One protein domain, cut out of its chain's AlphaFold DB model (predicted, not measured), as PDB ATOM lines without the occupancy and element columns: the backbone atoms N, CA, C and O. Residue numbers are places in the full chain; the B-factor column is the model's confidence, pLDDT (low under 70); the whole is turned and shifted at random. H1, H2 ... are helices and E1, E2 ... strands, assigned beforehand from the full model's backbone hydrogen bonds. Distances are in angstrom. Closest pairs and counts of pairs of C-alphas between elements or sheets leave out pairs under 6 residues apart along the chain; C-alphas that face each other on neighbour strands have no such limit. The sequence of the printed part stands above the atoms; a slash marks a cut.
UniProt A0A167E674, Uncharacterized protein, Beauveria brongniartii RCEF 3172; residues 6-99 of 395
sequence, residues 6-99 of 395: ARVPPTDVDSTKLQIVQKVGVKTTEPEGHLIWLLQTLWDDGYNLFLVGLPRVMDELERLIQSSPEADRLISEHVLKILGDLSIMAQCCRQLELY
ATOM      1  N   ALA A   6       5.762  31.046 -54.060       85.31
ATOM      2  CA  ALA A   6       6.216  30.506 -55.332       85.31
ATOM      3  C   ALA A   6       6.226  28.978 -55.262       85.31
ATOM      4  O   ALA A   6       6.543  28.394 -54.229       85.31
ATOM      5  N   ARG A   7       5.878  28.327 -56.372       83.06
ATOM      6  CA  ARG A   7       5.983  26.873 -56.492       83.06
ATOM      7  C   ARG A   7       7.443  26.497 -56.721       83.06
ATOM      8  O   ARG A   7       8.087  27.065 -57.601       83.06
ATOM      9  N   VAL A   8       7.932  25.523 -55.964       83.12
ATOM     10  CA  VAL A   8       9.235  24.906 -56.211       83.12
ATOM     11  C   VAL A   8       9.097  23.974 -57.418       83.12
ATOM     12  O   VAL A   8       8.120  23.214 -57.485       83.12
ATOM     13  N   PRO A   9      10.016  24.030 -58.399       79.25
ATOM     14  CA  PRO A   9      10.038  23.065 -59.491       79.25
ATOM     15  C   PRO A   9      10.085  21.635 -58.930       79.25
ATOM     16  O   PRO A   9      10.873  21.383 -58.018       79.25
ATOM     17  N   PRO A  10       9.249  20.705 -59.425       75.06
ATOM     18  CA  PRO A  10       9.274  19.330 -58.947       75.06
ATOM     19  C   PRO A  10      10.650  18.714 -59.229       75.06
ATOM     20  O   PRO A  10      11.142  18.774 -60.353       75.06
ATOM     21  N   THR A  11      11.279  18.156 -58.195       75.25
ATOM     22  CA  THR A  11      12.564  17.446 -58.295       75.25
ATOM     23  C   THR A  11      12.416  16.049 -58.894       75.25
ATOM     24  O   THR A  11      13.374  15.521 -59.449       75.25
ATOM     25  N   ASP A  12      11.215  15.480 -58.809       74.69
ATOM     26  CA  ASP A  12      10.821  14.204 -59.396       74.69
ATOM     27  C   ASP A  12       9.626  14.438 -60.328       74.69
ATOM     28  O   ASP A  12       8.628  15.045 -59.930       74.69
ATOM     29  N   VAL A  13       9.751  13.976 -61.572       66.31
ATOM     30  CA  VAL A  13       8.752  14.151 -62.636       66.31
ATOM     31  C   VAL A  13       7.473  13.362 -62.327       66.31
ATOM     32  O   VAL A  13       6.391  13.781 -62.738       66.31
ATOM     33  N   ASP A  14       7.586  12.293 -61.536       63.72
ATOM     34  CA  ASP A  14       6.473  11.417 -61.159       63.72
ATOM     35  C   ASP A  14       5.832  11.808 -59.814       63.72
ATOM     36  O   ASP A  14       4.804  11.255 -59.407       63.72
ATOM     37  N   SER A  15       6.394  12.799 -59.115       62.62
ATOM     38  CA  SER A  15       5.861  13.267 -57.838       62.62
ATOM     39  C   SER A  15       4.674  14.211 -58.035       62.62
ATOM     40  O   SER A  15       4.775  15.292 -58.615       62.62
ATOM     41  N   THR A  16       3.530  13.848 -57.454       63.44
ATOM     42  CA  THR A  16       2.334  14.703 -57.392       63.44
ATOM     43  C   THR A  16       2.410  15.764 -56.290       63.44
ATOM     44  O   THR A  16       1.503  16.592 -56.165       63.44
ATOM     45  N   LYS A  17       3.477  15.770 -55.477       65.06
ATOM     46  CA  LYS A  17       3.619  16.701 -54.353       65.06
ATOM     47  C   LYS A  17       3.979  18.100 -54.849       65.06
ATOM     48  O   LYS A  17       5.052  18.343 -55.396       65.06
ATOM     49  N   LEU A  18       3.073  19.042 -54.603       72.38
ATOM     50  CA  LEU A  18       3.296  20.466 -54.822       72.38
ATOM     51  C   LEU A  18       4.051  21.050 -53.630       72.38
ATOM     52  O   LEU A  18       3.493  21.165 -52.545       72.38
ATOM     53  N   GLN A  19       5.304  21.443 -53.841       77.31
ATOM     54  CA  GLN A  19       6.055  22.217 -52.858       77.31
ATOM     55  C   GLN A  19       5.924  23.708 -53.161       77.31
ATOM     56  O   GLN A  19       6.058  24.145 -54.308       77.31
ATOM     57  N   ILE A  20       5.659  24.493 -52.121       82.12
ATOM     58  CA  ILE A  20       5.574  25.948 -52.186       82.12
ATOM     59  C   ILE A  20       6.535  26.555 -51.170       82.12
ATOM     60  O   ILE A  20       6.741  26.005 -50.095       82.12
ATOM     61  N   VAL A  21       7.126  27.689 -51.526       84.00
ATOM     62  CA  VAL A  21       8.008  28.468 -50.654       84.00
ATOM     63  C   VAL A  21       7.561  29.916 -50.636       84.00
ATOM     64  O   VAL A  21       7.059  30.437 -51.637       84.00
ATOM     65  N   GLN A  22       7.739  30.577 -49.498       83.31
ATOM     66  CA  GLN A  22       7.511  32.010 -49.403       83.31
ATOM     67  C   GLN A  22       8.553  32.751 -50.251       83.31
ATOM     68  O   GLN A  22       9.741  32.426 -50.245       83.31
ATOM     69  N   LYS A  23       8.103  33.738 -51.023       85.69
ATOM     70  CA  LYS A  23       8.971  34.562 -51.862       85.69
ATOM     71  C   LYS A  23       9.826  35.476 -50.989       85.69
ATOM     72  O   LYS A  23       9.320  36.160 -50.102       85.69
ATOM     73  N   VAL A  24      11.118  35.530 -51.294       80.56
ATOM     74  CA  VAL A  24      12.073  36.407 -50.606       80.56
ATOM     75  C   VAL A  24      11.766  37.871 -50.938       80.56
ATOM     76  O   VAL A  24      11.563  38.217 -52.101       80.56
ATOM     77  N   GLY A  25      11.741  38.736 -49.918       77.19
ATOM     78  CA  GLY A  25      11.600  40.190 -50.082       77.19
ATOM     79  C   GLY A  25      10.169  40.712 -50.264       77.19
ATOM     80  O   GLY A  25       9.994  41.909 -50.488       77.19
ATOM     81  N   VAL A  26       9.144  39.859 -50.158       82.88
ATOM     82  CA  VAL A  26       7.743  40.307 -50.197       82.88
ATOM     83  C   VAL A  26       7.343  40.853 -48.829       82.88
ATOM     84  O   VAL A  26       7.388  40.133 -47.834       82.88
ATOM     85  N   LYS A  27       6.942  42.127 -48.780       83.19
ATOM     86  CA  LYS A  27       6.380  42.732 -47.568       83.19
ATOM     87  C   LYS A  27       4.945  42.247 -47.382       83.19
ATOM     88  O   LYS A  27       4.127  42.409 -48.282       83.19
ATOM     89  N   THR A  28       4.665  41.668 -46.224       85.31
ATOM     90  CA  THR A  28       3.315  41.357 -45.747       85.31
ATOM     91  C   THR A  28       2.881  42.455 -44.788       85.31
ATOM     92  O   THR A  28       3.669  42.869 -43.934       85.31
ATOM     93  N   THR A  29       1.644  42.921 -44.909       90.25
ATOM     94  CA  THR A  29       1.022  43.706 -43.835       90.25
ATOM     95  C   THR A  29       0.820  42.828 -42.593       90.25
ATOM     96  O   THR A  29       0.904  41.597 -42.665       90.25
ATOM     97  N   GLU A  30       0.572  43.448 -41.439       92.56
ATOM     98  CA  GLU A  30       0.324  42.714 -40.194       92.56
ATOM     99  C   GLU A  30      -0.882  41.754 -40.306       92.56
ATOM    100  O   GLU A  30      -0.707  40.577 -39.979       92.56
ATOM    101  N   PRO A  31      -2.053  42.153 -40.857       92.56
ATOM    102  CA  PRO A  31      -3.178  41.229 -41.020       92.56
ATOM    103  C   PRO A  31      -2.890  40.078 -41.989       92.56
ATOM    104  O   PRO A  31      -3.303  38.946 -41.742       92.56
ATOM    105  N   GLU A  32      -2.163  40.331 -43.080       92.12
ATOM    106  CA  GLU A  32      -1.804  39.289 -44.050       92.12
ATOM    107  C   GLU A  32      -0.813  38.280 -43.459       92.12
ATOM    108  O   GLU A  32      -0.956  37.075 -43.669       92.12
ATOM    109  N   GLY A  33       0.180  38.762 -42.702       91.44
ATOM    110  CA  GLY A  33       1.129  37.909 -41.990       91.44
ATOM    111  C   GLY A  33       0.438  37.051 -40.933       91.44
ATOM    112  O   GLY A  33       0.699  35.850 -40.850       91.44
ATOM    113  N   HIS A  34      -0.498  37.639 -40.184       94.19
ATOM    114  CA  HIS A  34      -1.278  36.915 -39.187       94.19
ATOM    115  C   HIS A  34      -2.171  35.843 -39.827       94.19
ATOM    116  O   HIS A  34      -2.187  34.700 -39.371       94.19
ATOM    117  N   LEU A  35      -2.842  36.165 -40.938       94.19
ATOM    118  CA  LEU A  35      -3.639  35.195 -41.686       94.19
ATOM    119  C   LEU A  35      -2.785  34.016 -42.167       94.19
ATOM    120  O   LEU A  35      -3.185  32.862 -42.021       94.19
ATOM    121  N   ILE A  36      -1.608  34.295 -42.734       90.94
ATOM    122  CA  ILE A  36      -0.673  33.255 -43.184       90.94
ATOM    123  C   ILE A  36      -0.287  32.343 -42.016       90.94
ATOM    124  O   ILE A  36      -0.344  31.125 -42.169       90.94
ATOM    125  N   TRP A  37       0.046  32.916 -40.857       90.81
ATOM    126  CA  TRP A  37       0.417  32.148 -39.672       90.81
ATOM    127  C   TRP A  37      -0.724  31.252 -39.167       90.81
ATOM    128  O   TRP A  37      -0.493  30.077 -38.884       90.81
ATOM    129  N   LEU A  38      -1.963  31.757 -39.117       93.62
ATOM    130  CA  LEU A  38      -3.132  30.962 -38.716       93.62
ATOM    131  C   LEU A  38      -3.373  29.793 -39.680       93.62
ATOM    132  O   LEU A  38      -3.566  28.658 -39.247       93.62
ATOM    133  N   LEU A  39      -3.301  30.041 -40.991       91.44
ATOM    134  CA  LEU A  39      -3.473  28.998 -42.007       91.44
ATOM    135  C   LEU A  39      -2.346  27.954 -41.970       91.44
ATOM    136  O   LEU A  39      -2.614  26.766 -42.130       91.44
ATOM    137  N   GLN A  40      -1.101  28.373 -41.730       87.88
ATOM    138  CA  GLN A  40       0.030  27.459 -41.539       87.88
ATOM    139  C   GLN A  40      -0.115  26.640 -40.258       87.88
ATOM    140  O   GLN A  40       0.167  25.447 -40.269       87.88
ATOM    141  N   THR A  41      -0.619  27.243 -39.181       90.62
ATOM    142  CA  THR A  41      -0.893  26.531 -37.926       90.62
ATOM    143  C   THR A  41      -1.933  25.430 -38.132       90.62
ATOM    144  O   THR A  41      -1.791  24.342 -37.589       90.62
ATOM    145  N   LEU A  42      -2.949  25.663 -38.970       89.56
ATOM    146  CA  LEU A  42      -3.943  24.640 -39.312       89.56
ATOM    147  C   LEU A  42      -3.395  23.513 -40.203       89.56
ATOM    148  O   LEU A  42      -3.921  22.403 -40.154       89.56
ATOM    149  N   TRP A  43      -2.401  23.797 -41.049       82.00
ATOM    150  CA  TRP A  43      -1.974  22.894 -42.124       82.00
ATOM    151  C   TRP A  43      -0.638  22.181 -41.864       82.00
ATOM    152  O   TRP A  43      -0.545  20.972 -42.063       82.00
ATOM    153  N   ASP A  44       0.390  22.918 -41.443       73.38
ATOM    154  CA  ASP A  44       1.776  22.439 -41.359       73.38
ATOM    155  C   ASP A  44       2.229  22.141 -39.920       73.38
ATOM    156  O   ASP A  44       3.153  21.351 -39.720       73.38
ATOM    157  N   ASP A  45       1.605  22.759 -38.911       65.00
ATOM    158  CA  ASP A  45       2.147  22.794 -37.550       65.00
ATOM    159  C   ASP A  45       1.244  22.121 -36.510       65.00
ATOM    160  O   ASP A  45       0.448  22.752 -35.811       65.00
ATOM    161  N   GLY A  46       1.431  20.809 -36.353       70.56
ATOM    162  CA  GLY A  46       0.753  20.045 -35.307       70.56
ATOM    163  C   GLY A  46       1.107  20.491 -33.883       70.56
ATOM    164  O   GLY A  46       0.310  20.269 -32.976       70.56
ATOM    165  N   TYR A  47       2.260  21.136 -33.661       83.38
ATOM    166  CA  TYR A  47       2.691  21.556 -32.326       83.38
ATOM    167  C   TYR A  47       2.017  22.861 -31.896       83.38
ATOM    168  O   TYR A  47       1.418  22.919 -30.822       83.38
ATOM    169  N   ASN A  48       2.047  23.894 -32.741       85.62
ATOM    170  CA  ASN A  48       1.350  25.147 -32.444       85.62
ATOM    171  C   ASN A  48      -0.167  24.941 -32.373       85.62
ATOM    172  O   ASN A  48      -0.814  25.483 -31.476       85.62
ATOM    173  N   LEU A  49      -0.731  24.099 -33.248       89.50
ATOM    174  CA  LEU A  49      -2.150  23.752 -33.183       89.50
ATOM    175  C   LEU A  49      -2.505  23.013 -31.888       89.50
ATOM    176  O   LEU A  49      -3.553  23.289 -31.308       89.50
ATOM    177  N   PHE A  50      -1.639  22.114 -31.414       86.12
ATOM    178  CA  PHE A  50      -1.815  21.427 -30.134       86.12
ATOM    179  C   PHE A  50      -1.801  22.404 -28.950       86.12
ATOM    180  O   PHE A  50      -2.674  22.330 -28.089       86.12
ATOM    181  N   LEU A  51      -0.855  23.352 -28.919       87.69
ATOM    182  CA  LEU A  51      -0.738  24.319 -27.822       87.69
ATOM    183  C   LEU A  51      -1.896  25.322 -27.774       87.69
ATOM    184  O   LEU A  51      -2.398  25.636 -26.695       87.69
ATOM    185  N   VAL A  52      -2.297  25.860 -28.928       89.12
ATOM    186  CA  VAL A  52      -3.353  26.883 -29.014       89.12
ATOM    187  C   VAL A  52      -4.744  26.242 -28.976       89.12
ATOM    188  O   VAL A  52      -5.679  26.802 -28.402       89.12
ATOM    189  N   GLY A  53      -4.877  25.050 -29.554       89.12
ATOM    190  CA  GLY A  53      -6.125  24.320 -29.720       89.12
ATOM    191  C   GLY A  53      -6.929  24.798 -30.930       89.12
ATOM    192  O   GLY A  53      -7.173  25.994 -31.111       89.12
ATOM    193  N   LEU A  54      -7.426  23.842 -31.721       91.69
ATOM    194  CA  LEU A  54      -8.178  24.094 -32.956       91.69
ATOM    195  C   LEU A  54      -9.318  25.126 -32.808       91.69
ATOM    196  O   LEU A  54      -9.367  26.040 -33.629       91.69
ATOM    197  N   PRO A  55     -10.193  25.078 -31.778       93.31
ATOM    198  CA  PRO A  55     -11.286  26.046 -31.667       93.31
ATOM    199  C   PRO A  55     -10.804  27.496 -31.557       93.31
ATOM    200  O   PRO A  55     -11.425  28.387 -32.115       93.31
ATOM    201  N   ARG A  56      -9.675  27.735 -30.879       93.81
ATOM    202  CA  ARG A  56      -9.153  29.090 -30.658       93.81
ATOM    203  C   ARG A  56      -8.526  29.643 -31.934       93.81
ATOM    204  O   ARG A  56      -8.719  30.811 -32.243       93.81
ATOM    205  N   VAL A  57      -7.824  28.792 -32.689       94.50
ATOM    206  CA  VAL A  57      -7.293  29.152 -34.013       94.50
ATOM    207  C   VAL A  57      -8.435  29.502 -34.968       94.50
ATOM    208  O   VAL A  57      -8.335  30.492 -35.687       94.50
ATOM    209  N   MET A  58      -9.533  28.737 -34.950       95.50
ATOM    210  CA  MET A  58     -10.709  29.021 -35.781       95.50
ATOM    211  C   MET A  58     -11.428  30.311 -35.367       95.50
ATOM    212  O   MET A  58     -11.736  31.117 -36.242       95.50
ATOM    213  N   ASP A  59     -11.638  30.537 -34.064       94.50
ATOM    214  CA  ASP A  59     -12.244  31.770 -33.538       94.50
ATOM    215  C   ASP A  59     -11.402  33.005 -33.934       94.50
ATOM    216  O   ASP A  59     -11.938  34.025 -34.369       94.50
ATOM    217  N   GLU A  60     -10.071  32.911 -33.834       95.75
ATOM    218  CA  GLU A  60      -9.158  33.997 -34.211       95.75
ATOM    219  C   GLU A  60      -9.117  34.229 -35.727       95.75
ATOM    220  O   GLU A  60      -9.076  35.373 -36.182       95.75
ATOM    221  N   LEU A  61      -9.187  33.159 -36.519       95.44
ATOM    222  CA  LEU A  61      -9.277  33.249 -37.972       95.44
ATOM    223  C   LEU A  61     -10.573  33.941 -38.404       95.44
ATOM    224  O   LEU A  61     -10.529  34.850 -39.230       95.44
ATOM    225  N   GLU A  62     -11.710  33.569 -37.814       94.56
ATOM    226  CA  GLU A  62     -12.993  34.229 -38.062       94.56
ATOM    227  C   GLU A  62     -12.944  35.709 -37.659       94.56
ATOM    228  O   GLU A  62     -13.310  36.581 -38.453       94.56
ATOM    229  N   ARG A  63     -12.408  36.013 -36.469       96.56
ATOM    230  CA  ARG A  63     -12.222  37.391 -35.995       96.56
ATOM    231  C   ARG A  63     -11.363  38.209 -36.960       96.56
ATOM    232  O   ARG A  63     -11.698  39.360 -37.251       96.56
ATOM    233  N   LEU A  64     -10.252  37.656 -37.449       96.62
ATOM    234  CA  LEU A  64      -9.339  38.340 -38.367       96.62
ATOM    235  C   LEU A  64     -10.001  38.621 -39.719       96.62
ATOM    236  O   LEU A  64      -9.882  39.734 -40.225       96.62
ATOM    237  N   ILE A  65     -10.730  37.648 -40.273       93.88
ATOM    238  CA  ILE A  65     -11.463  37.802 -41.538       93.88
ATOM    239  C   ILE A  65     -12.532  38.894 -41.408       93.88
ATOM    240  O   ILE A  65     -12.625  39.773 -42.258       93.88
ATOM    241  N   GLN A  66     -13.298  38.894 -40.313       93.50
ATOM    242  CA  GLN A  66     -14.358  39.884 -40.090       93.50
ATOM    243  C   GLN A  66     -13.818  41.294 -39.817       93.50
ATOM    244  O   GLN A  66     -14.454  42.283 -40.180       93.50
ATOM    245  N   SER A  67     -12.663  41.403 -39.155       95.19
ATOM    246  CA  SER A  67     -12.094  42.696 -38.749       95.19
ATOM    247  C   SER A  67     -11.131  43.310 -39.767       95.19
ATOM    248  O   SER A  67     -10.918  44.522 -39.725       95.19
ATOM    249  N   SER A  68     -10.569  42.519 -40.689       94.81
ATOM    250  CA  SER A  68      -9.605  42.988 -41.688       94.81
ATOM    251  C   SER A  68     -10.028  42.655 -43.125       94.81
ATOM    252  O   SER A  68      -9.876  41.515 -43.574       94.81
ATOM    253  N   PRO A  69     -10.439  43.667 -43.917       91.69
ATOM    254  CA  PRO A  69     -10.712  43.499 -45.347       91.69
ATOM    255  C   PRO A  69      -9.497  43.021 -46.156       91.69
ATOM    256  O   PRO A  69      -9.650  42.472 -47.245       91.69
ATOM    257  N   GLU A  70      -8.279  43.265 -45.670       90.75
ATOM    258  CA  GLU A  70      -7.042  42.821 -46.322       90.75
ATOM    259  C   GLU A  70      -6.887  41.301 -46.223       90.75
ATOM    260  O   GLU A  70      -6.563  40.651 -47.217       90.75
ATOM    261  N   ALA A  71      -7.184  40.736 -45.049       90.81
ATOM    262  CA  ALA A  71      -7.173  39.297 -44.821       90.81
ATOM    263  C   ALA A  71      -8.318  38.602 -45.576       90.81
ATOM    264  O   ALA A  71      -8.077  37.617 -46.275       90.81
ATOM    265  N   ASP A  72      -9.535  39.150 -45.511       90.56
ATOM    266  CA  ASP A  72     -10.720  38.613 -46.198       90.56
ATOM    267  C   ASP A  72     -10.493  38.449 -47.711       90.56
ATOM    268  O   ASP A  72     -10.683  37.370 -48.274       90.56
ATOM    269  N   ARG A  73      -9.923  39.470 -48.367       91.88
ATOM    270  CA  ARG A  73      -9.608  39.442 -49.810       91.88
ATOM    271  C   ARG A  73      -8.638  38.337 -50.229       91.88
ATOM    272  O   ARG A  73      -8.544  38.027 -51.421       91.88
ATOM    273  N   LEU A  74      -7.861  37.779 -49.300       91.00
ATOM    274  CA  LEU A  74      -6.916  36.703 -49.596       91.00
ATOM    275  C   LEU A  74      -7.551  35.313 -49.555       91.00
ATOM    276  O   LEU A  74      -6.923  34.364 -50.044       91.00
ATOM    277  N   ILE A  75      -8.770  35.195 -49.028       89.19
ATOM    278  CA  ILE A  75      -9.507  33.944 -48.909       89.19
ATOM    279  C   ILE A  75     -10.520  33.848 -50.047       89.19
ATOM    280  O   ILE A  75     -11.280  34.763 -50.338       89.19
ATOM    281  N   SER A  76     -10.521  32.709 -50.734       90.69
ATOM    282  CA  SER A  76     -11.546  32.429 -51.742       90.69
ATOM    283  C   SER A  76     -12.799  31.849 -51.090       90.69
ATOM    284  O   SER A  76     -12.678  31.094 -50.129       90.69
ATOM    285  N   GLU A  77     -13.965  32.065 -51.695       88.44
ATOM    286  CA  GLU A  77     -15.246  31.447 -51.300       88.44
ATOM    287  C   GLU A  77     -15.151  29.937 -51.027       88.44
ATOM    288  O   GLU A  77     -15.737  29.407 -50.086       88.44
ATOM    289  N   HIS A  78     -14.371  29.214 -51.836       87.00
ATOM    290  CA  HIS A  78     -14.182  27.779 -51.646       87.00
ATOM    291  C   HIS A  78     -13.434  27.454 -50.347       87.00
ATOM    292  O   HIS A  78     -13.837  26.553 -49.616       87.00
ATOM    293  N   VAL A  79     -12.362  28.196 -50.064       89.56
ATOM    294  CA  VAL A  79     -11.581  28.040 -48.831       89.56
ATOM    295  C   VAL A  79     -12.415  28.474 -47.631       89.56
ATOM    296  O   VAL A  79     -12.429  27.765 -46.635       89.56
ATOM    297  N   LEU A  80     -13.172  29.567 -47.745       89.44
ATOM    298  CA  LEU A  80     -14.067  30.030 -46.687       89.44
ATOM    299  C   LEU A  80     -15.099  28.961 -46.309       89.44
ATOM    300  O   LEU A  80     -15.323  28.723 -45.128       89.44
ATOM    301  N   LYS A  81     -15.663  28.247 -47.291       90.62
ATOM    302  CA  LYS A  81     -16.561  27.116 -47.023       90.62
ATOM    303  C   LYS A  81     -15.871  25.992 -46.242       90.62
ATOM    304  O   LYS A  81     -16.446  25.488 -45.284       90.62
ATOM    305  N   ILE A  82     -14.650  25.621 -46.631       92.31
ATOM    306  CA  ILE A  82     -13.860  24.598 -45.922       92.31
ATOM    307  C   ILE A  82     -13.582  25.043 -44.480       92.31
ATOM    308  O   ILE A  82     -13.733  24.249 -43.555       92.31
ATOM    309  N   LEU A  83     -13.211  26.310 -44.282       92.50
ATOM    310  CA  LEU A  83     -13.002  26.888 -42.954       92.50
ATOM    311  C   LEU A  83     -14.296  26.898 -42.131       92.50
ATOM    312  O   LEU A  83     -14.250  26.621 -40.939       92.50
ATOM    313  N   GLY A  84     -15.447  27.153 -42.758       92.25
ATOM    314  CA  GLY A  84     -16.759  27.061 -42.117       92.25
ATOM    315  C   GLY A  84     -17.069  25.648 -41.618       92.25
ATOM    316  O   GLY A  84     -17.412  25.474 -40.449       92.25
ATOM    317  N   ASP A  85     -16.875  24.632 -42.464       94.12
ATOM    318  CA  ASP A  85     -17.050  23.225 -42.077       94.12
ATOM    319  C   ASP A  85     -16.090  22.844 -40.929       94.12
ATOM    320  O   ASP A  85     -16.497  22.215 -39.948       94.12
ATOM    321  N   LEU A  86     -14.828  23.289 -41.005       93.81
ATOM    322  CA  LEU A  86     -13.828  23.064 -39.959       93.81
ATOM    323  C   LEU A  86     -14.186  23.773 -38.645       93.81
ATOM    324  O   LEU A  86     -13.988  23.196 -37.578       93.81
ATOM    325  N   SER A  87     -14.747  24.985 -38.702       93.56
ATOM    326  CA  SER A  87     -15.204  25.731 -37.521       93.56
ATOM    327  C   SER A  87     -16.331  24.985 -36.803       93.56
ATOM    328  O   SER A  87     -16.283  24.805 -35.586       93.56
ATOM    329  N   ILE A  88     -17.292  24.432 -37.554       94.62
ATOM    330  CA  ILE A  88     -18.358  23.588 -36.990       94.62
ATOM    331  C   ILE A  88     -17.758  22.368 -36.284       94.62
ATOM    332  O   ILE A  88     -18.111  22.084 -35.138       94.62
ATOM    333  N   MET A  89     -16.830  21.658 -36.935       93.12
ATOM    334  CA  MET A  89     -16.158  20.505 -36.327       93.12
ATOM    335  C   MET A  89     -15.391  20.896 -35.061       93.12
ATOM    336  O   MET A  89     -15.510  20.216 -34.044       93.12
ATOM    337  N   ALA A  90     -14.659  22.012 -35.094       93.69
ATOM    338  CA  ALA A  90     -13.914  22.525 -33.953       93.69
ATOM    339  C   ALA A  90     -14.837  22.828 -32.763       93.69
ATOM    340  O   ALA A  90     -14.534  22.442 -31.633       93.69
ATOM    341  N   GLN A  91     -15.992  23.455 -33.006       94.00
ATOM    342  CA  GLN A  91     -16.971  23.722 -31.954       94.00
ATOM    343  C   GLN A  91     -17.599  22.435 -31.413       94.00
ATOM    344  O   GLN A  91     -17.726  22.297 -30.199       94.00
ATOM    345  N   CYS A  92     -17.925  21.460 -32.267       93.44
ATOM    346  CA  CYS A  92     -18.390  20.145 -31.819       93.44
ATOM    347  C   CYS A  92     -17.361  19.458 -30.908       93.44
ATOM    348  O   CYS A  92     -17.724  18.998 -29.825       93.44
ATOM    349  N   CYS A  93     -16.079  19.446 -31.295       88.12
ATOM    350  CA  CYS A  93     -15.000  18.912 -30.461       88.12
ATOM    351  C   CYS A  93     -14.920  19.643 -29.116       88.12
ATOM    352  O   CYS A  93     -14.900  19.002 -28.069       88.12
ATOM    353  N   ARG A  94     -14.991  20.980 -29.127       90.81
ATOM    354  CA  ARG A  94     -15.004  21.789 -27.903       90.81
ATOM    355  C   ARG A  94     -16.175  21.440 -26.982       90.81
ATOM    356  O   ARG A  94     -15.988  21.369 -25.772       90.81
ATOM    357  N   GLN A  95     -17.377  21.220 -27.521       91.31
ATOM    358  CA  GLN A  95     -18.528  20.817 -26.701       91.31
ATOM    359  C   GLN A  95     -18.313  19.446 -26.050       91.31
ATOM    360  O   GLN A  95     -18.691  19.258 -24.895       91.31
ATOM    361  N   LEU A  96     -17.676  18.508 -26.758       87.81
ATOM    362  CA  LEU A  96     -17.314  17.209 -26.193       87.81
ATOM    363  C   LEU A  96     -16.269  17.358 -25.079       87.81
ATOM    364  O   LEU A  96     -16.457  16.790 -24.011       87.81
ATOM    365  N   GLU A  97     -15.223  18.164 -25.284       85.69
ATOM    366  CA  GLU A  97     -14.183  18.444 -24.278       85.69
ATOM    367  C   GLU A  97     -14.744  19.079 -22.995       85.69
ATOM    368  O   GLU A  97     -14.272  18.793 -21.889       85.69
ATOM    369  N   LEU A  98     -15.762  19.937 -23.129       90.44
ATOM    370  CA  LEU A  98     -16.425  20.604 -22.006       90.44
ATOM    371  C   LEU A  98     -17.300  19.663 -21.172       90.44
ATOM    372  O   LEU A  98     -17.699  20.040 -20.068       90.44
ATOM    373  N   TYR A  99     -17.575  18.444 -21.644       89.25
ATOM    374  CA  TYR A  99     -18.386  17.452 -20.936       89.25
ATOM    375  C   TYR A  99     -17.595  16.749 -19.821       89.25
ATOM    376  O   TYR A  99     -17.457  15.525 -19.757       89.25
TER     377      TYR A  99
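This is residues 6 to 99 of the 395 residues of an uncharacterized protein of Beauveria brongniartii RCEF 3172 (UniProt A0A167E674). A strand-like arm of residues 6 to 22 folds back on itself, its turn at residues 12 to 17 sticking out, and leads into a loose helical body. There H1 and H3 lie side by side, H2 is across one end of the pair, short H4 is at the other end, and long H5 crosses H3. The 94 printed residues hold one named strand and five named helices, in the order E1, H1, H2, H3, H4, H5, and the class is mostly helix. The whole is loose, with a radius of gyration of the C-alphas of 15.6 A, and spans 49 by 32 by 26 A.

E1, residues 20 to 22, pairs with no named strand, but residues 6 to 7 pair with residues 20 to 21, antiparallel. H1, residues 30 to 43, is apart from E1. H2, residues 46 to 52, and H1 only just touch, only at the corner, with 3 pairs of C-alphas within 8 A, the closest Thr 41 and Leu 49 at 5.6 A. H3, residues 54 to 67, touches H1 at a shallow tilt of 28 degrees, opposite ways; the closest C-alphas, of Leu 38 and Val 57, are 6.5 A apart. H4, residues 69 to 72, touches H1, the closest C-alphas being Glu 32 and Ala 71 at 5.4 A, and touches H3 only at the corner, the closest being Ile 65 and Asp 72 at 4.8 A. H5, residues 77 to 97, touches residues 54 to 59 of H3 at a steep tilt of 42 degrees, opposite ways, the closest C-alphas being Pro 55 and Ala 90 at 5.0 A. H5 is apart from H1. In H1, H2, H3 and H5 every O i to N i+4 pair is within hydrogen-bond range; H4 is too short for one.

E1 begins at C-alpha 20 (5.574, 25.948, -52.186). H1 measures 20.0 A, H3 19.9 A and H5 30.0 A, ending at C-alpha 97 (-14.183, 18.444, -24.278).

The C-alphas of Val 13 and Tyr 99 are the farthest apart, at 49.9 A. The printed part has no cut, and no link is long. Mean pLDDT of the printed part is 87.2; residues 13 to 17 and 45 are under 70.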